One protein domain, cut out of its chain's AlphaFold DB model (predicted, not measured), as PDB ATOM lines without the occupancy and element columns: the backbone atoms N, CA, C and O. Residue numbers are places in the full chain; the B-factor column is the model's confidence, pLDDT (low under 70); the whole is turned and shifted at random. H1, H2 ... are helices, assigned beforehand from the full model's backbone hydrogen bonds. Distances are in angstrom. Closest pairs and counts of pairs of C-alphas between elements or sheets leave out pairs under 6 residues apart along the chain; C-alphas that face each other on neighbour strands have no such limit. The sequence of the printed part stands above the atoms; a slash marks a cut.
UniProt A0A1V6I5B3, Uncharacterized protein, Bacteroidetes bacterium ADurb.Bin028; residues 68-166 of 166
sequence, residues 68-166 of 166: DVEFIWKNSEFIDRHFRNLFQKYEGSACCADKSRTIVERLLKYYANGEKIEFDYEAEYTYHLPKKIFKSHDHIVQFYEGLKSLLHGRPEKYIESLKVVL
ATOM      1  N   ASP A  68      59.831  45.275   3.033       97.94
ATOM      2  CA  ASP A  68      58.637  44.448   3.225       97.94
ATOM      3  C   ASP A  68      58.996  43.007   3.585       97.94
ATOM      4  O   ASP A  68      58.391  42.425   4.485       97.94
ATOM      5  N   VAL A  69      60.048  42.460   2.969       97.62
ATOM      6  CA  VAL A  69      60.619  41.160   3.350       97.62
ATOM      7  C   VAL A  69      61.097  41.195   4.805       97.62
ATOM      8  O   VAL A  69      60.750  40.307   5.583       97.62
ATOM      9  N   GLU A  70      61.830  42.237   5.212       97.44
ATOM     10  CA  GLU A  70      62.232  42.433   6.612       97.44
ATOM     11  C   GLU A  70      61.022  42.509   7.547       97.44
ATOM     12  O   GLU A  70      61.008  41.865   8.597       97.44
ATOM     13  N   PHE A  71      59.999  43.282   7.167       97.75
ATOM     14  CA  PHE A  71      58.787  43.431   7.962       97.75
ATOM     15  C   PHE A  71      58.068  42.094   8.157       97.75
ATOM     16  O   PHE A  71      57.679  41.782   9.284       97.75
ATOM     17  N   ILE A  72      57.921  41.297   7.092       98.06
ATOM     18  CA  ILE A  72      57.265  39.984   7.141       98.06
ATOM     19  C   ILE A  72      58.025  39.038   8.066       98.06
ATOM     20  O   ILE A  72      57.408  38.420   8.928       98.06
ATOM     21  N   TRP A  73      59.352  38.952   7.941       96.50
ATOM     22  CA  TRP A  73      60.159  38.078   8.796       96.50
ATOM     23  C   TRP A  73      60.101  38.475  10.270       96.50
ATOM     24  O   TRP A  73      59.931  37.613  11.129       96.50
ATOM     25  N   LYS A  74      60.213  39.772  10.571       96.00
ATOM     26  CA  LYS A  74      60.215  40.273  11.954       96.00
ATOM     27  C   LYS A  74      58.846  40.185  12.629       96.00
ATOM     28  O   LYS A  74      58.785  40.071  13.847       96.00
ATOM     29  N   ASN A  75      57.763  40.247  11.856       97.44
ATOM     30  CA  ASN A  75      56.395  40.352  12.371       97.44
ATOM     31  C   ASN A  75      55.490  39.205  11.895       97.44
ATOM     32  O   ASN A  75      54.269  39.358  11.860       97.44
ATOM     33  N   SER A  76      56.063  38.058  11.526       95.75
ATOM     34  CA  SER A  76      55.337  36.924  10.941       95.75
ATOM     35  C   SER A  76      54.191  36.436  11.828       95.75
ATOM     36  O   SER A  76      53.082  36.255  11.343       95.75
ATOM     37  N   GLU A  77      54.422  36.323  13.137       96.25
ATOM     38  CA  GLU A  77      53.403  35.949  14.127       96.25
ATOM     39  C   GLU A  77      52.252  36.956  14.212       96.25
ATOM     40  O   GLU A  77      51.087  36.573  14.324       96.25
ATOM     41  N   PHE A  78      52.560  38.254  14.154       97.94
ATOM     42  CA  PHE A  78      51.545  39.304  14.144       97.94
ATOM     43  C   PHE A  78      50.687  39.197  12.877       97.94
ATOM     44  O   PHE A  78      49.461  39.138  12.959       97.94
ATOM     45  N   ILE A  79      51.330  39.080  11.714       98.44
ATOM     46  CA  ILE A  79      50.650  38.964  10.422       98.44
ATOM     47  C   ILE A  79      49.795  37.686  10.368       98.44
ATOM     48  O   ILE A  79      48.604  37.765  10.056       98.44
ATOM     49  N   ASP A  80      50.364  36.527  10.727       97.94
ATOM     50  CA  ASP A  80      49.673  35.228  10.749       97.94
ATOM     51  C   ASP A  80      48.406  35.292  11.596       97.94
ATOM     52  O   ASP A  80      47.327  34.941  11.120       97.94
ATOM     53  N   ARG A  81      48.505  35.804  12.828       98.00
ATOM     54  CA  ARG A  81      47.361  35.879  13.745       98.00
ATOM     55  C   ARG A  81      46.229  36.723  13.179       98.00
ATOM     56  O   ARG A  81      45.072  36.329  13.313       98.00
ATOM     57  N   HIS A  82      46.532  37.847  12.531       98.00
ATOM     58  CA  HIS A  82      45.501  38.693  11.932       98.00
ATOM     59  C   HIS A  82      44.762  37.983  10.791       98.00
ATOM     60  O   HIS A  82      43.530  37.972  10.784       98.00
ATOM     61  N   PHE A  83      45.477  37.322   9.876       97.94
ATOM     62  CA  PHE A  83      44.835  36.524   8.825       97.94
ATOM     63  C   PHE A  83      44.069  35.328   9.399       97.94
ATOM     64  O   PHE A  83      42.905  35.108   9.062       97.94
ATOM     65  N   ARG A  84      44.694  34.569  10.303       98.06
ATOM     66  CA  ARG A  84      44.124  33.359  10.903       98.06
ATOM     67  C   ARG A  84      42.830  33.649  11.644       98.06
ATOM     68  O   ARG A  84      41.860  32.922  11.458       98.06
ATOM     69  N   ASN A  85      42.790  34.711  12.444       97.50
ATOM     70  CA  ASN A  85      41.596  35.083  13.201       97.50
ATOM     71  C   ASN A  85      40.436  35.470  12.270       97.50
ATOM     72  O   ASN A  85      39.284  35.135  12.546       97.50
ATOM     73  N   LEU A  86      40.723  36.122  11.137       97.19
ATOM     74  CA  LEU A  86      39.707  36.406  10.120       97.19
ATOM     75  C   LEU A  86      39.227  35.124   9.431       97.19
ATOM     76  O   LEU A  86      38.020  34.925   9.303       97.19
ATOM     77  N   PHE A  87      40.126  34.202   9.074       97.44
ATOM     78  CA  PHE A  87      39.717  32.895   8.552       97.44
ATOM     79  C   PHE A  87      38.843  32.129   9.544       97.44
ATOM     80  O   PHE A  87      37.774  31.660   9.166       97.44
ATOM     81  N   GLN A  88      39.237  32.067  10.818       97.12
ATOM     82  CA  GLN A  88      38.442  31.432  11.873       97.12
ATOM     83  C   GLN A  88      37.034  32.018  11.956       97.12
ATOM     84  O   GLN A  88      36.065  31.271  12.077       97.12
ATOM     85  N   LYS A  89      36.921  33.344  11.852       95.75
ATOM     86  CA  LYS A  89      35.650  34.055  11.954       95.75
ATOM     87  C   LYS A  89      34.737  33.846  10.739       95.75
ATOM     88  O   LYS A  89      33.543  33.645  10.926       95.75
ATOM     89  N   TYR A  90      35.268  33.908   9.517       95.00
ATOM     90  CA  TYR A  90      34.451  33.947   8.289       95.00
ATOM     91  C   TYR A  90      34.397  32.615   7.525       95.00
ATOM     92  O   TYR A  90      33.396  32.293   6.872       95.00
ATOM     93  N   GLU A  91      35.449  31.807   7.620       94.94
ATOM     94  CA  GLU A  91      35.565  30.497   6.965       94.94
ATOM     95  C   GLU A  91      35.478  29.318   7.943       94.94
ATOM     96  O   GLU A  91      35.270  28.187   7.506       94.94
ATOM     97  N   GLY A  92      35.572  29.581   9.248       95.44
ATOM     98  CA  GLY A  92      35.589  28.570  10.301       95.44
ATOM     99  C   GLY A  92      37.005  28.163  10.714       95.44
ATOM    100  O   GLY A  92      38.006  28.539  10.102       95.44
ATOM    101  N   SER A  93      37.108  27.382  11.790       92.50
ATOM    102  CA  SER A  93      38.397  27.005  12.391       92.50
ATOM    103  C   SER A  93      39.193  25.975  11.584       92.50
ATOM    104  O   SER A  93      40.415  25.897  11.722       92.50
ATOM    105  N   ALA A  94      38.534  25.203  10.717       93.62
ATOM    106  CA  ALA A  94      39.175  24.150   9.938       93.62
ATOM    107  C   ALA A  94      40.244  24.712   8.979       93.62
ATOM    108  O   ALA A  94      39.961  25.535   8.102       93.62
ATOM    109  N   CYS A  95      41.485  24.234   9.134       94.38
ATOM    110  CA  CYS A  95      42.647  24.620   8.323       94.38
ATOM    111  C   CYS A  95      42.905  26.143   8.276       94.38
ATOM    112  O   CYS A  95      43.485  26.644   7.315       94.38
ATOM    113  N   CYS A  96      42.443  26.917   9.268       95.94
ATOM    114  CA  CYS A  96      42.641  28.374   9.294       95.94
ATOM    115  C   CYS A  96      44.128  28.759   9.375       95.94
ATOM    116  O   CYS A  96      44.537  29.733   8.747       95.94
ATOM    117  N   ALA A  97      44.926  27.966  10.098       95.75
ATOM    118  CA  ALA A  97      46.371  28.138  10.209       95.75
ATOM    119  C   ALA A  97      47.099  27.823   8.891       95.75
ATOM    120  O   ALA A  97      48.070  28.486   8.546       95.75
ATOM    121  N   ASP A  98      46.627  26.837   8.123       97.44
ATOM    122  CA  ASP A  98      47.224  26.519   6.820       97.44
ATOM    123  C   ASP A  98      46.922  27.608   5.789       97.44
ATOM    124  O   ASP A  98      47.792  27.972   4.998       97.44
ATOM    125  N   LYS A  99      45.716  28.191   5.846       97.81
ATOM    126  CA  LYS A  99      45.357  29.359   5.030       97.81
ATOM    127  C   LYS A  99      46.211  30.574   5.365       97.81
ATOM    128  O   LYS A  99      46.770  31.183   4.459       97.81
ATOM    129  N   SER A 100      46.350  30.921   6.646       98.06
ATOM    130  CA  SER A 100      47.171  32.071   7.047       98.06
ATOM    131  C   SER A 100      48.644  31.876   6.685       98.06
ATOM    132  O   SER A 100      49.235  32.780   6.097       98.06
ATOM    133  N   ARG A 101      49.204  30.678   6.906       97.50
ATOM    134  CA  ARG A 101      50.569  30.338   6.476       97.50
ATOM    135  C   ARG A 101      50.745  30.499   4.967       97.50
ATOM    136  O   ARG A 101      51.688  31.157   4.537       97.50
ATOM    137  N   THR A 102      49.799  29.987   4.177       97.81
ATOM    138  CA  THR A 102      49.804  30.145   2.714       97.81
ATOM    139  C   THR A 102      49.829  31.620   2.318       97.81
ATOM    140  O   THR A 102      50.621  32.011   1.463       97.81
ATOM    141  N   ILE A 103      49.010  32.467   2.949       98.19
ATOM    142  CA  ILE A 103      49.015  33.912   2.685       98.19
ATOM    143  C   ILE A 103      50.378  34.539   2.989       98.19
ATOM    144  O   ILE A 103      50.912  35.261   2.147       98.19
ATOM    145  N   VAL A 104      50.953  34.265   4.163       98.25
ATOM    146  CA  VAL A 104      52.244  34.839   4.578       98.25
ATOM    147  C   VAL A 104      53.369  34.412   3.631       98.25
ATOM    148  O   VAL A 104      54.171  35.247   3.218       98.25
ATOM    149  N   GLU A 105      53.397  33.146   3.215       97.69
ATOM    150  CA  GLU A 105      54.367  32.641   2.236       97.69
ATOM    151  C   GLU A 105      54.224  33.324   0.870       97.69
ATOM    152  O   GLU A 105      55.222  33.677   0.238       97.69
ATOM    153  N   ARG A 106      52.988  33.541   0.403       98.12
ATOM    154  CA  ARG A 106      52.725  34.214  -0.877       98.12
ATOM    155  C   ARG A 106      53.068  35.700  -0.831       98.12
ATOM    156  O   ARG A 106      53.639  36.203  -1.793       98.12
ATOM    157  N   LEU A 107      52.785  36.377   0.282       98.50
ATOM    158  CA  LEU A 107      53.240  37.748   0.531       98.50
ATOM    159  C   LEU A 107      54.766  37.835   0.493       98.50
ATOM    160  O   LEU A 107      55.309  38.732  -0.147       98.50
ATOM    161  N   LEU A 108      55.459  36.891   1.137       97.69
ATOM    162  CA  LEU A 108      56.918  36.865   1.147       97.69
ATOM    163  C   LEU A 108      57.487  36.711  -0.267       97.69
ATOM    164  O   LEU A 108      58.399  37.451  -0.621       97.69
ATOM    165  N   LYS A 109      56.935  35.798  -1.079       97.69
ATOM    166  CA  LYS A 109      57.324  35.648  -2.491       97.69
ATOM    167  C   LYS A 109      57.086  36.945  -3.255       97.69
ATOM    168  O   LYS A 109      58.046  37.523  -3.749       97.69
ATOM    169  N   TYR A 110      55.862  37.474  -3.228       98.38
ATOM    170  CA  TYR A 110      55.513  38.723  -3.905       98.38
ATOM    171  C   TYR A 110      56.488  39.864  -3.598       98.38
ATOM    172  O   TYR A 110      57.031  40.474  -4.515       98.38
ATOM    173  N   TYR A 111      56.777  40.123  -2.321       97.81
ATOM    174  CA  TYR A 111      57.694  41.200  -1.958       97.81
ATOM    175  C   TYR A 111      59.164  40.871  -2.215       97.81
ATOM    176  O   TYR A 111      59.946  41.793  -2.433       97.81
ATOM    177  N   ALA A 112      59.567  39.601  -2.215       96.19
ATOM    178  CA  ALA A 112      60.945  39.215  -2.505       96.19
ATOM    179  C   ALA A 112      61.273  39.243  -4.005       96.19
ATOM    180  O   ALA A 112      62.391  39.604  -4.371       96.19
ATOM    181  N   ASN A 113      60.335  38.849  -4.870       96.31
ATOM    182  CA  ASN A 113      60.620  38.588  -6.284       96.31
ATOM    183  C   ASN A 113      59.554  39.083  -7.278       96.31
ATOM    184  O   ASN A 113      59.733  38.918  -8.483       96.31
ATOM    185  N   GLY A 114      58.474  39.707  -6.807       96.69
ATOM    186  CA  GLY A 114      57.397  40.222  -7.654       96.69
ATOM    187  C   GLY A 114      56.379  39.172  -8.107       96.69
ATOM    188  O   GLY A 114      55.525  39.489  -8.933       96.69
ATOM    189  N   GLU A 115      56.428  37.938  -7.592       97.69
ATOM    190  CA  GLU A 115      55.433  36.904  -7.904       97.69
ATOM    191  C   GLU A 115      54.035  37.327  -7.444       97.69
ATOM    192  O   GLU A 115      53.754  37.450  -6.250       97.69
ATOM    193  N   LYS A 116      53.124  37.516  -8.399       97.56
ATOM    194  CA  LYS A 116      51.731  37.834  -8.095       97.56
ATOM    195  C   LYS A 116      51.090  36.711  -7.274       97.56
ATOM    196  O   LYS A 116      51.333  35.524  -7.490       97.56
ATOM    197  N   ILE A 117      50.242  37.099  -6.325       97.69
ATOM    198  CA  ILE A 117      49.544  36.150  -5.454       97.69
ATOM    199  C   ILE A 117      48.309  35.627  -6.187       97.69
ATOM    200  O   ILE A 117      47.285  36.306  -6.256       97.69
ATOM    201  N   GLU A 118      48.428  34.420  -6.727       96.06
ATOM    202  CA  GLU A 118      47.360  33.717  -7.434       96.06
ATOM    203  C   GLU A 118      47.178  32.310  -6.853       96.06
ATOM    204  O   GLU A 118      48.134  31.675  -6.394       96.06
ATOM    205  N   PHE A 119      45.931  31.840  -6.846       96.06
ATOM    206  CA  PHE A 119      45.552  30.536  -6.316       96.06
ATOM    207  C   PHE A 119      44.933  29.682  -7.411       96.06
ATOM    208  O   PHE A 119      44.019  30.124  -8.105       96.06
ATOM    209  N   ASP A 120      45.409  28.447  -7.510       95.62
ATOM    210  CA  ASP A 120      44.791  27.418  -8.329       95.62
ATOM    211  C   ASP A 120      43.767  26.655  -7.482       95.62
ATOM    212  O   ASP A 120      44.120  25.851  -6.617       95.62
ATOM    213  N   TYR A 121      42.490  26.956  -7.701       95.38
ATOM    214  CA  TYR A 121      41.381  26.307  -7.004       95.38
ATOM    215  C   TYR A 121      40.966  24.967  -7.628       95.38
ATOM    216  O   TYR A 121      40.153  24.267  -7.027       95.38
ATOM    217  N   GLU A 122      41.537  24.603  -8.778       96.38
ATOM    218  CA  GLU A 122      41.287  23.330  -9.464       96.38
ATOM    219  C   GLU A 122      42.343  22.265  -9.113       96.38
ATOM    220  O   GLU A 122      42.234  21.108  -9.521       96.38
ATOM    221  N   ALA A 123      43.361  22.634  -8.328       94.25
ATOM    222  CA  ALA A 123      44.367  21.710  -7.824       94.25
ATOM    223  C   ALA A 123      43.760  20.600  -6.940       94.25
ATOM    224  O   ALA A 123      42.740  20.781  -6.277       94.25
ATOM    225  N   GLU A 124      44.454  19.461  -6.850       92.69
ATOM    226  CA  GLU A 124      44.017  18.296  -6.061       92.69
ATOM    227  C   GLU A 124      43.789  18.630  -4.573       92.69
ATOM    228  O   GLU A 124      42.854  18.130  -3.945       92.69
ATOM    229  N   TYR A 125      44.602  19.532  -4.010       91.19
ATOM    230  CA  TYR A 125      44.520  19.942  -2.609       91.19
ATOM    231  C   TYR A 125      44.332  21.454  -2.470       91.19
ATOM    232  O   TYR A 125      45.254  22.227  -2.707       91.19
ATOM    233  N   THR A 126      43.165  21.880  -1.979       95.56
ATOM    234  CA  THR A 126      42.803  23.310  -1.848       95.56
ATOM    235  C   THR A 126      42.394  23.726  -0.434       95.56
ATOM    236  O   THR A 126      41.907  24.834  -0.209       95.56
ATOM    237  N   TYR A 127      42.564  22.855   0.566       93.56
ATOM    238  CA  TYR A 127      42.146  23.131   1.951       93.56
ATOM    239  C   TYR A 127      42.891  24.320   2.592       93.56
ATOM    240  O   TYR A 127      42.340  25.004   3.461       93.56
ATOM    241  N   HIS A 128      44.120  24.564   2.134       95.19
ATOM    242  CA  HIS A 128      45.004  25.656   2.536       95.19
ATOM    243  C   HIS A 128      44.727  26.959   1.769       95.19
ATOM    244  O   HIS A 128      45.349  27.978   2.044       95.19
ATOM    245  N   LEU A 129      43.789  26.951   0.817       96.88
ATOM    246  CA  LEU A 129      43.441  28.133   0.039       96.88
ATOM    247  C   LEU A 129      42.262  28.887   0.680       96.88
ATOM    248  O   LEU A 129      41.307  28.254   1.145       96.88
ATOM    249  N   PRO A 130      42.297  30.231   0.693       95.19
ATOM    250  CA  PRO A 130      41.164  31.070   1.091       95.19
ATOM    251  C   PRO A 130      39.948  30.825   0.195       95.19
ATOM    252  O   PRO A 130      40.079  30.892  -1.025       95.19
ATOM    253  N   LYS A 131      38.758  30.555   0.742       94.12
ATOM    254  CA  LYS A 131      37.564  30.237  -0.074       94.12
ATOM    255  C   LYS A 131      36.532  31.359  -0.129       94.12
ATOM    256  O   LYS A 131      35.783  31.438  -1.106       94.12
ATOM    257  N   LYS A 132      36.484  32.223   0.887       94.38
ATOM    258  CA  LYS A 132      35.510  33.321   1.002       94.38
ATOM    259  C   LYS A 132      36.188  34.683   1.021       94.38
ATOM    260  O   LYS A 132      35.800  35.553   0.251       94.38
ATOM    261  N   ILE A 133      37.198  34.847   1.870       96.00
ATOM    262  CA  ILE A 133      37.950  36.098   2.015       96.00
ATOM    263  C   ILE A 133      39.330  35.954   1.374       96.00
ATOM    264  O   ILE A 133      39.756  34.840   1.098       96.00
ATOM    265  N   PHE A 134      40.032  37.063   1.121       96.12
ATOM    266  CA  PHE A 134      41.429  37.046   0.648       96.12
ATOM    267  C   PHE A 134      41.685  36.171  -0.591       96.12
ATOM    268  O   PHE A 134      42.700  35.489  -0.681       96.12
ATOM    269  N   LYS A 135      40.758  36.175  -1.555       94.88
ATOM    270  CA  LYS A 135      40.851  35.356  -2.778       94.88
ATOM    271  C   LYS A 135      41.682  35.992  -3.892       94.88
ATOM    272  O   LYS A 135      42.031  35.316  -4.852       94.88
ATOM    273  N   SER A 136      41.928  37.296  -3.807       94.69
ATOM    274  CA  SER A 136      42.630  38.069  -4.828       94.69
ATOM    275  C   SER A 136      43.910  38.670  -4.269       94.69
ATOM    276  O   SER A 136      43.998  39.000  -3.083       94.69
ATOM    277  N   HIS A 137      44.880  38.857  -5.164       97.12
ATOM    278  CA  HIS A 137      46.122  39.567  -4.886       97.12
ATOM    279  C   HIS A 137      45.877  40.907  -4.176       97.12
ATOM    280  O   HIS A 137      46.423  41.136  -3.099       97.12
ATOM    281  N   ASP A 138      45.002  41.745  -4.737       96.12
ATOM    282  CA  ASP A 138      44.777  43.107  -4.249       96.12
ATOM    283  C   ASP A 138      44.227  43.129  -2.821       96.12
ATOM    284  O   ASP A 138      44.719  43.890  -1.993       96.12
ATOM    285  N   HIS A 139      43.273  42.253  -2.484       95.56
ATOM    286  CA  HIS A 139      42.722  42.197  -1.124       95.56
ATOM    287  C   HIS A 139      43.778  41.760  -0.102       95.56
ATOM    288  O   HIS A 139      43.824  42.284   1.012       95.56
ATOM    289  N   ILE A 140      44.634  40.802  -0.473       97.75
ATOM    290  CA  ILE A 140      45.713  40.313   0.391       97.75
ATOM    291  C   ILE A 140      46.741  41.419   0.632       97.75
ATOM    292  O   ILE A 140      47.099  41.691   1.779       97.75
ATOM    293  N   VAL A 141      47.193  42.075  -0.440       98.06
ATOM    294  CA  VAL A 141      48.187  43.151  -0.372       98.06
ATOM    295  C   VAL A 141      47.630  44.358   0.381       98.06
ATOM    296  O   VAL A 141      48.301  44.873   1.271       98.06
ATOM    297  N   GLN A 142      46.393  44.775   0.103       97.44
ATOM    298  CA  GLN A 142      45.757  45.901   0.790       97.44
ATOM    299  C   GLN A 142      45.644  45.655   2.299       97.44
ATOM    300  O   GLN A 142      45.942  46.547   3.094       97.44
ATOM    301  N   PHE A 143      45.258  44.443   2.707       98.06
ATOM    302  CA  PHE A 143      45.185  44.094   4.123       98.06
ATOM    303  C   PHE A 143      46.567  44.031   4.779       98.06
ATOM    304  O   PHE A 143      46.746  44.569   5.872       98.06
ATOM    305  N   TYR A 144      47.569  43.464   4.101       98.31
ATOM    306  CA  TYR A 144      48.958  43.489   4.568       98.31
ATOM    307  C   TYR A 144      49.487  44.922   4.760       98.31
ATOM    308  O   TYR A 144      50.052  45.236   5.807       98.31
ATOM    309  N   GLU A 145      49.252  45.822   3.803       98.00
ATOM    310  CA  GLU A 145      49.628  47.237   3.923       98.00
ATOM    311  C   GLU A 145      48.903  47.931   5.085       98.00
ATOM    312  O   GLU A 145      49.472  48.791   5.773       98.00
ATOM    313  N   GLY A 146      47.654  47.529   5.333       97.88
ATOM    314  CA  GLY A 146      46.888  47.904   6.514       97.88
ATOM    315  C   GLY A 146      47.571  47.464   7.806       97.88
ATOM    316  O   GLY A 146      47.809  48.298   8.677       97.88
ATOM    317  N   LEU A 147      47.959  46.190   7.916       98.06
ATOM    318  CA  LEU A 147      48.680  45.648   9.074       98.06
ATOM    319  C   LEU A 147      50.021  46.346   9.314       98.06
ATOM    320  O   LEU A 147      50.349  46.679  10.453       98.06
ATOM    321  N   LYS A 148      50.777  46.611   8.245       97.88
ATOM    322  CA  LYS A 148      52.040  47.351   8.318       97.88
ATOM    323  C   LYS A 148      51.833  48.751   8.886       97.88
ATOM    324  O   LYS A 148      52.555  49.178   9.780       97.88
ATOM    325  N   SER A 149      50.801  49.443   8.414       97.44
ATOM    326  CA  SER A 149      50.439  50.772   8.918       97.44
ATOM    327  C   SER A 149      49.963  50.721  10.373       97.44
ATOM    328  O   SER A 149      50.369  51.558  11.181       97.44
ATOM    329  N   LEU A 150      49.176  49.699  10.727       97.75
ATOM    330  CA  LEU A 150      48.660  49.484  12.076       97.75
ATOM    331  C   LEU A 150      49.788  49.297  13.096       97.75
ATOM    332  O   LEU A 150      49.742  49.923  14.153       97.75
ATOM    333  N   LEU A 151      50.817  48.503  12.772       96.75
ATOM    334  CA  LEU A 151      51.968  48.291  13.659       96.75
ATOM    335  C   LEU A 151      52.701  49.606  13.983       96.75
ATOM    336  O   LEU A 151      53.270  49.760  15.058       96.75
ATOM    337  N   HIS A 152      52.643  50.579  13.073       95.00
ATOM    338  CA  HIS A 152      53.216  51.913  13.247       95.00
ATOM    339  C   HIS A 152      52.212  52.954  13.775       95.00
ATOM    340  O   HIS A 152      52.457  54.156  13.670       95.00
ATOM    341  N   GLY A 153      51.077  52.513  14.327       96.00
ATOM    342  CA  GLY A 153      50.083  53.383  14.958       96.00
ATOM    343  C   GLY A 153      49.175  54.138  13.985       96.00
ATOM    344  O   GLY A 153      48.564  55.125  14.383       96.00
ATOM    345  N   ARG A 154      49.080  53.705  12.720       97.12
ATOM    346  CA  ARG A 154      48.226  54.315  11.683       97.12
ATOM    347  C   ARG A 154      47.113  53.347  11.263       97.12
ATOM    348  O   ARG A 154      47.330  52.517  10.373       97.12
ATOM    349  N   PRO A 155      45.945  53.375  11.927       96.94
ATOM    350  CA  PRO A 155      44.920  52.348  11.768       96.94
ATOM    351  C   PRO A 155      44.044  52.514  10.516       96.94
ATOM    352  O   PRO A 155      43.288  51.603  10.191       96.94
ATOM    353  N   GLU A 156      44.109  53.641   9.807       97.44
ATOM    354  CA  GLU A 156      43.150  54.012   8.757       97.44
ATOM    355  C   GLU A 156      43.111  52.974   7.631       97.44
ATOM    356  O   GLU A 156      42.048  52.437   7.318       97.44
ATOM    357  N   LYS A 157      44.285  52.619   7.087       96.44
ATOM    358  CA  LYS A 157      44.403  51.608   6.024       96.44
ATOM    359  C   LYS A 157      43.946  50.228   6.483       96.44
ATOM    360  O   LYS A 157      43.357  49.485   5.706       96.44
ATOM    361  N   TYR A 158      44.204  49.882   7.744       96.94
ATOM    362  CA  TYR A 158      43.750  48.615   8.309       96.94
ATOM    363  C   TYR A 158      42.222  48.563   8.372       96.94
ATOM    364  O   TYR A 158      41.616  47.617   7.871       96.94
ATOM    365  N   ILE A 159      41.590  49.609   8.910       96.38
ATOM    366  CA  ILE A 159      40.129  49.712   8.999       96.38
ATOM    367  C   ILE A 159      39.496  49.693   7.604       96.38
ATOM    368  O   ILE A 159      38.490  49.018   7.399       96.38
ATOM    369  N   GLU A 160      40.076  50.409   6.641       95.56
ATOM    370  CA  GLU A 160      39.613  50.408   5.253       95.56
ATOM    371  C   GLU A 160      39.725  49.020   4.619       95.56
ATOM    372  O   GLU A 160      38.743  48.517   4.079       95.56
ATOM    373  N   SER A 161      40.875  48.358   4.764       94.88
ATOM    374  CA  SER A 161      41.079  47.009   4.233       94.88
ATOM    375  C   SER A 161      40.123  45.980   4.845       94.88
ATOM    376  O   SER A 161      39.664  45.082   4.147       94.88
ATOM    377  N   LEU A 162      39.743  46.138   6.121       92.38
ATOM    378  CA  LEU A 162      38.730  45.291   6.744       92.38
ATOM    379  C   LEU A 162      37.362  45.461   6.079       92.38
ATOM    380  O   LEU A 162      36.701  44.462   5.845       92.38
ATOM    381  N   LYS A 163      36.940  46.679   5.716       89.62
ATOM    382  CA  LYS A 163      35.635  46.904   5.058       89.62
ATOM    383  C   LYS A 163      35.505  46.213   3.701       89.62
ATOM    384  O   LYS A 163      34.390  45.976   3.267       89.62
ATOM    385  N   VAL A 164      36.622  45.941   3.030       78.44
ATOM    386  CA  VAL A 164      36.656  45.226   1.743       78.44
ATOM    387  C   VAL A 164      36.576  43.707   1.944       78.44
ATOM    388  O   VAL A 164      36.143  42.972   1.060       78.44
ATOM    389  N   VAL A 165      37.007  43.229   3.113       75.94
ATOM    390  CA  VAL A 165      36.992  41.812   3.503       75.94
ATOM    391  C   VAL A 165      35.652  41.400   4.132       75.94
ATOM    392  O   VAL A 165      35.278  40.230   4.029       75.94
ATOM    393  N   LEU A 166      34.980  42.341   4.807       73.62
ATOM    394  CA  LEU A 166      33.676  42.210   5.474       73.62
ATOM    395  C   LEU A 166      32.505  42.291   4.491       73.62
ATOM    396  O   LEU A 166      31.553  41.507   4.700       73.62
TER     397      LEU A 166
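Overview. This is residues 68 to 166 of the 166 residues of an uncharacterized protein of Bacteroidetes bacterium ADurb.Bin028 (UniProt A0A1V6I5B3). This is a small cluster of crossed helices: the longest helix, H3, and H2 fold back on each other at an angle, short H1 packs on residues 104 to 112 of H3, and H4 makes a triangle of centres with H2 and H3. H5 folds back on H4 as a helical hairpin, away from H2 and H3, and a long loop, residues 114 to 136, swings out between H3 and H4, with Glu 124 at one extreme of the domain. The printed part has 99 residues with five named helices, H1 to H5 in order along the chain, and no named strand; the class is all helix. The whole is compact, with a radius of gyration of the C-alphas of 12.7 A and spans of 40 by 30 by 21 A.

Arrangement. H3, residues 96 to 113, is the hub, touching three other helices. With residues 96 to 104 alone it touches H2, residues 76 to 90, at a steep tilt of 48 degrees, opposite ways; the closest C-alphas, of Arg 84 and Ser 100, are 5.1 A apart. With residues 104 to 112 alone it touches H1, residues 68 to 74, at a steep tilt of 45 degrees, opposite ways; the closest C-alphas, of Val 69 and Tyr 111, are 6.1 A apart. H4, residues 137 to 151, only just touches H3, with 3 pairs of C-alphas within 8 A, through its residues 140 to 141 and residues 103 to 107 of H3. Their closest C-alphas, of Leu 107 and Val 141, are 7.5 A apart, and their lines are about perpendicular at 88 degrees. H2 and H4 are close but not clearly touching, the closest C-alphas, of Ile 79 and Leu 147, being 7.1 A apart. H5, residues 156 to 165, forms a hairpin with H4: they touch, opposite ways at a shallow tilt of 34 degrees, only just short of steep, and their closest C-alphas, of Gly 146 and Tyr 158, are 3.7 A apart. H5 is apart from H1, H2 and H3. Every O i to N i+4 pair is within hydrogen-bond range in H1, H2, H3, H4 and H5.

Along the chain. H3 is 25.9 A long from C-alpha 96 at (42.641, 28.374, 9.294) to C-alpha 113. H2 and H4 each measure 21.3 A, H5 14.6 A and H1 9.8 A. H1 begins at C-alpha 68 at (58.637, 44.448, 3.225), and H5 ends at C-alpha 165 at (36.992, 41.812, 3.503).

Size, cuts and confidence. The C-alphas farthest apart, of Glu 124 and Gly 153, are 41.3 A apart. The link H3 to H4, 23 residues, is long; the other links are tight. The printed part has no cut and ends at the chain's last residue, 166. The mean pLDDT of the printed part is 95.9, and no printed residue is under 70.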